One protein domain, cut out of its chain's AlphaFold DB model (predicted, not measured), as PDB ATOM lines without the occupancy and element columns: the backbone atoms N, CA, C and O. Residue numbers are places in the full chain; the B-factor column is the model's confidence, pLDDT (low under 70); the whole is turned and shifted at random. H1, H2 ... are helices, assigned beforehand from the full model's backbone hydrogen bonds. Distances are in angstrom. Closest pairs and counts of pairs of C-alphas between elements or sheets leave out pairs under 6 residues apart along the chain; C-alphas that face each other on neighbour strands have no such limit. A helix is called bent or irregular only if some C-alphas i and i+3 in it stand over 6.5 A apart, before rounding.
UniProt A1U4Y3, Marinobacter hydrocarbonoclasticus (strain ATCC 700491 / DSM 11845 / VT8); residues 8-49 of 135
ATOM      1  N   GLY A   8     133.358 116.498 110.821       84.38
ATOM      2  CA  GLY A   8     133.714 117.828 110.328       84.38
ATOM      3  C   GLY A   8     132.837 118.930 110.946       84.38
ATOM      4  O   GLY A   8     131.683 118.668 111.304       84.38
ATOM      5  N   PRO A   9     133.338 120.176 111.034       75.06
ATOM      6  CA  PRO A   9     132.660 121.278 111.725       75.06
ATOM      7  C   PRO A   9     131.266 121.575 111.154       75.06
ATOM      8  O   PRO A   9     130.328 121.813 111.906       75.06
ATOM      9  N   LEU A  10     131.088 121.459 109.833       77.50
ATOM     10  CA  LEU A  10     129.787 121.635 109.175       77.50
ATOM     11  C   LEU A  10     128.770 120.561 109.569       77.50
ATOM     12  O   LEU A  10     127.582 120.838 109.685       77.50
ATOM     13  N   ARG A  11     129.235 119.333 109.811       74.38
ATOM     14  CA  ARG A  11     128.383 118.205 110.198       74.38
ATOM     15  C   ARG A  11     127.954 118.303 111.665       74.38
ATOM     16  O   ARG A  11     126.894 117.802 112.014       74.38
ATOM     17  N   LEU A  12     128.766 118.972 112.488       75.69
ATOM     18  CA  LEU A  12     128.439 119.387 113.854       75.69
ATOM     19  C   LEU A  12     127.447 120.561 113.869       75.69
ATOM     20  O   LEU A  12     126.482 120.519 114.622       75.69
ATOM     21  N   LEU A  13     127.642 121.566 113.008       76.19
ATOM     22  CA  LEU A  13     126.747 122.726 112.895       76.19
ATOM     23  C   LEU A  13     125.357 122.359 112.347       76.19
ATOM     24  O   LEU A  13     124.356 122.855 112.853       76.19
ATOM     25  N   LEU A  14     125.283 121.470 111.348       78.75
ATOM     26  CA  LEU A  14     124.027 120.952 110.782       78.75
ATOM     27  C   LEU A  14     123.559 119.637 111.426       78.75
ATOM     28  O   LEU A  14     122.689 118.950 110.880       78.75
ATOM     29  N   ALA A  15     124.107 119.255 112.581       79.94
ATOM     30  CA  ALA A  15     123.605 118.097 113.305       79.94
ATOM     31  C   ALA A  15     122.146 118.358 113.713       79.94
ATOM     32  O   ALA A  15     121.867 119.184 114.570       79.94
ATOM     33  N   TRP A  16     121.197 117.670 113.076       78.75
ATOM     34  CA  TRP A  16     119.767 117.909 113.309       78.75
ATOM     35  C   TRP A  16     119.247 117.210 114.573       78.75
ATOM     36  O   TRP A  16     118.354 117.706 115.258       78.75
ATOM     37  N   LYS A  17     119.808 116.041 114.910       73.50
ATOM     38  CA  LYS A  17     119.392 115.250 116.077       73.50
ATOM     39  C   LYS A  17     119.965 115.857 117.359       73.50
ATOM     40  O   LYS A  17     121.180 115.902 117.517       73.50
ATOM     41  N   GLY A  18     119.087 116.292 118.264       74.50
ATOM     42  CA  GLY A  18     119.472 116.908 119.542       74.50
ATOM     43  C   GLY A  18     119.875 118.383 119.445       74.50
ATOM     44  O   GLY A  18     120.344 118.944 120.429       74.50
ATOM     45  N   SER A  19     119.694 119.017 118.281       81.94
ATOM     46  CA  SER A  19     119.937 120.450 118.107       81.94
ATOM     47  C   SER A  19     118.735 121.286 118.538       81.94
ATOM     48  O   SER A  19     117.585 120.857 118.445       81.94
ATOM     49  N   VAL A  20     119.009 122.513 118.977       82.44
ATOM     50  CA  VAL A  20     117.993 123.513 119.341       82.44
ATOM     51  C   VAL A  20     117.360 124.147 118.089       82.44
ATOM     52  O   VAL A  20     116.278 124.729 118.154       82.44
ATOM     53  N   VAL A  21     118.005 123.990 116.926       84.75
ATOM     54  CA  VAL A  21     117.571 124.546 115.636       84.75
ATOM     55  C   VAL A  21     116.131 124.161 115.271       84.75
ATOM     56  O   VAL A  21     115.343 125.084 115.093       84.75
ATOM     57  N   PRO A  22     115.714 122.875 115.206       84.31
ATOM     58  CA  PRO A  22     114.335 122.523 114.841       84.31
ATOM     59  C   PRO A  22     113.279 123.088 115.801       84.31
ATOM     60  O   PRO A  22     112.141 123.299 115.395       84.31
ATOM     61  N   HIS A  23     113.648 123.359 117.056       87.38
ATOM     62  CA  HIS A  23     112.731 123.905 118.052       87.38
ATOM     63  C   HIS A  23     112.562 125.432 117.928       87.38
ATOM     64  O   HIS A  23     111.458 125.956 118.075       87.38
ATOM     65  N   ILE A  24     113.639 126.160 117.610       90.19
ATOM     66  CA  ILE A  24     113.614 127.627 117.465       90.19
ATOM     67  C   ILE A  24     113.228 128.050 116.034       90.19
ATOM     68  O   ILE A  24     112.648 129.118 115.846       90.19
ATOM     69  N   LEU A  25     113.472 127.209 115.023       90.56
ATOM     70  CA  LEU A  25     113.172 127.487 113.616       90.56
ATOM     71  C   LEU A  25     111.743 128.006 113.351       90.56
ATOM     72  O   LEU A  25     111.637 129.029 112.675       90.56
ATOM     73  N   PRO A  26     110.651 127.401 113.872       92.44
ATOM     74  CA  PRO A  26     109.307 127.933 113.633       92.44
ATOM     75  C   PRO A  26     109.131 129.356 114.184       92.44
ATOM     76  O   PRO A  26     108.467 130.176 113.555       92.44
ATOM     77  N   HIS A  27     109.780 129.688 115.304       93.44
ATOM     78  CA  HIS A  27     109.730 131.023 115.903       93.44
ATOM     79  C   HIS A  27     110.510 132.052 115.072       93.44
ATOM     80  O   HIS A  27     110.046 133.178 114.888       93.44
ATOM     81  N   ILE A  28     111.664 131.664 114.516       93.19
ATOM     82  CA  ILE A  28     112.447 132.519 113.609       93.19
ATOM     83  C   ILE A  28     111.656 132.792 112.330       93.19
ATOM     84  O   ILE A  28     111.570 133.935 111.892       93.19
ATOM     85  N   LEU A  29     111.037 131.762 111.748       96.06
ATOM     86  CA  LEU A  29     110.226 131.922 110.543       96.06
ATOM     87  C   LEU A  29     109.005 132.805 110.802       96.06
ATOM     88  O   LEU A  29     108.729 133.693 110.004       96.06
ATOM     89  N   LEU A  30     108.302 132.613 111.920       96.06
ATOM     90  CA  LEU A  30     107.130 133.419 112.266       96.06
ATOM     91  C   LEU A  30     107.495 134.893 112.464       96.06
ATOM     92  O   LEU A  30     106.871 135.764 111.862       96.06
ATOM     93  N   THR A  31     108.524 135.177 113.262       94.31
ATOM     94  CA  THR A  31     108.982 136.556 113.499       94.31
ATOM     95  C   THR A  31     109.541 137.201 112.230       94.31
ATOM     96  O   THR A  31     109.249 138.364 111.966       94.31
ATOM     97  N   GLY A  32     110.262 136.444 111.397       95.62
ATOM     98  CA  GLY A  32     110.748 136.897 110.093       95.62
ATOM     99  C   GLY A  32     109.621 137.206 109.104       95.62
ATOM    100  O   GLY A  32     109.649 138.251 108.458       95.62
ATOM    101  N   MET A  33     108.600 136.349 109.018       96.50
ATOM    102  CA  MET A  33     107.415 136.599 108.187       96.50
ATOM    103  C   MET A  33     106.632 137.816 108.675       96.50
ATOM    104  O   MET A  33     106.224 138.639 107.861       96.50
ATOM    105  N   PHE A  34     106.453 137.958 109.990       95.44
ATOM    106  CA  PHE A  34     105.791 139.124 110.572       95.44
ATOM    107  C   PHE A  34     106.557 140.412 110.259       95.44
ATOM    108  O   PHE A  34     105.964 141.372 109.774       95.44
ATOM    109  N   ALA A  35     107.879 140.415 110.453       91.56
ATOM    110  CA  ALA A  35     108.728 141.549 110.105       91.56
ATOM    111  C   ALA A  35     108.624 141.892 108.609       91.56
ATOM    112  O   ALA A  35     108.401 143.047 108.266       91.56
ATOM    113  N   ALA A  36     108.697 140.894 107.722       93.25
ATOM    114  CA  ALA A  36     108.557 141.094 106.281       93.25
ATOM    115  C   ALA A  36     107.179 141.658 105.895       93.25
ATOM    116  O   ALA A  36     107.104 142.558 105.059       93.25
ATOM    117  N   ALA A  37     106.101 141.176 106.521       91.94
ATOM    118  CA  ALA A  37     104.752 141.691 106.309       91.94
ATOM    119  C   ALA A  37     104.635 143.154 106.760       91.94
ATOM    120  O   ALA A  37     104.149 143.988 106.000       91.94
ATOM    121  N   VAL A  38     105.144 143.486 107.951       87.81
ATOM    122  CA  VAL A  38     105.166 144.862 108.472       87.81
ATOM    123  C   VAL A  38     105.973 145.781 107.553       87.81
ATOM    124  O   VAL A  38     105.493 146.853 107.192       87.81
ATOM    125  N   THR A  39     107.161 145.359 107.110       86.88
ATOM    126  CA  THR A  39     107.987 146.132 106.170       86.88
ATOM    127  C   THR A  39     107.300 146.307 104.815       86.88
ATOM    128  O   THR A  39     107.369 147.386 104.231       86.88
ATOM    129  N   TRP A  40     106.615 145.280 104.308       88.44
ATOM    130  CA  TRP A  40     105.881 145.358 103.044       88.44
ATOM    131  C   TRP A  40     104.703 146.338 103.127       88.44
ATOM    132  O   TRP A  40     104.569 147.201 102.261       88.44
ATOM    133  N   VAL A  41     103.910 146.273 104.203       86.19
ATOM    134  CA  VAL A  41     102.799 147.204 104.472       86.19
ATOM    135  C   VAL A  41     103.312 148.634 104.647       86.19
ATOM    136  O   VAL A  41     102.771 149.555 104.039       86.19
ATOM    137  N   SER A  42     104.389 148.819 105.419       80.88
ATOM    138  CA  SER A  42     105.014 150.130 105.628       80.88
ATOM    139  C   SER A  42     105.551 150.736 104.336       80.88
ATOM    140  O   SER A  42     105.532 151.950 104.197       80.88
ATOM    141  N   ARG A  43     106.045 149.917 103.403       76.62
ATOM    142  CA  ARG A  43     106.542 150.384 102.104       76.62
ATOM    143  C   ARG A  43     105.409 150.751 101.141       76.62
ATOM    144  O   ARG A  43     105.631 151.553 100.240       76.62
ATOM    145  N   HIS A  44     104.233 150.129 101.270       77.69
ATOM    146  CA  HIS A  44     103.132 150.309 100.319       77.69
ATOM    147  C   HIS A  44     102.119 151.391 100.736       77.69
ATOM    148  O   HIS A  44     101.436 151.934  99.869       77.69
ATOM    149  N   HIS A  45     102.048 151.744 102.026       70.00
ATOM    150  CA  HIS A  45     101.229 152.845 102.545       70.00
ATOM    151  C   HIS A  45     102.077 154.092 102.867       70.00
ATOM    152  O   HIS A  45     103.091 153.990 103.546       70.00
ATOM    153  N   TYR A  46     101.625 155.271 102.419       59.41
ATOM    154  CA  TYR A  46     102.237 156.604 102.593       59.41
ATOM    155  C   TYR A  46     102.295 157.083 104.067       59.41
ATOM    156  O   TYR A  46     101.647 158.060 104.440       59.41
ATOM    157  N   LEU A  47     103.059 156.409 104.928       59.50
ATOM    158  CA  LEU A  47     103.355 156.837 106.306       59.50
ATOM    159  C   LEU A  47     104.807 157.327 106.465       59.50
ATOM    160  O   LEU A  47     105.341 157.325 107.571       59.50
ATOM    161  N   ASP A  48     105.431 157.799 105.382       63.16
ATOM    162  CA  ASP A  48     106.837 158.247 105.334       63.16
ATOM    163  C   ASP A  48     107.163 159.482 106.208       63.16
ATOM    164  O   ASP A  48     108.301 159.943 106.212       63.16
ATOM    165  N   GLY A  49     106.199 160.038 106.956       60.19
ATOM    166  CA  GLY A  49     106.383 161.289 107.709       60.19
ATOM    167  C   GLY A  49     105.940 161.303 109.175       60.19
ATOM    168  O   GLY A  49     106.037 162.357 109.794       60.19
TER     169      GLY A  49
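Overview. This is residues 8 to 49 of the 135 residues of a protein of Marinobacter hydrocarbonoclasticus (strain ATCC 700491 / DSM 11845 / VT8) (UniProt A1U4Y3). One long, nearly straight helix, H2, makes most of a thin rod; a short helix, H1, is set off beyond its beginning, across an extended link, and a short tail follows its far end. No second part packs on H2, and residues 22 to 49 stand free. The 42 printed residues hold two named helices, H1 then H2, and no named strand: the class is all helix. The whole is extended, with a radius of gyration of the C-alphas of 16.9 A and spans of 50 by 19 by 12 A.

Arrangement. H1, residues 9 to 13, and H2, residues 21 to 44, are apart, with no C-alpha of the one within 8 A of the other. A short link of 7 residues joins them, and residues 14 to 20 stand free. Every O i to N i+4 pair of H1 is within hydrogen-bond range; in H2 18 of 20 are.

Along the chain. H1 begins at C-alpha 9 (132.660, 121.278, 111.725). H2 measures 33.3 A from C-alpha 21 (117.571, 124.546, 115.636) to C-alpha 44 (103.132, 150.309, 100.319). It is only just irregular: C-alphas 23 and 26 are 6.9 A apart.

Size, cuts and confidence. The two C-alphas farthest apart, of Gly 8 and Gly 49, are 51.4 A apart. The printed part has no cut. The model's pLDDT is under 70 at residues 46 to 49.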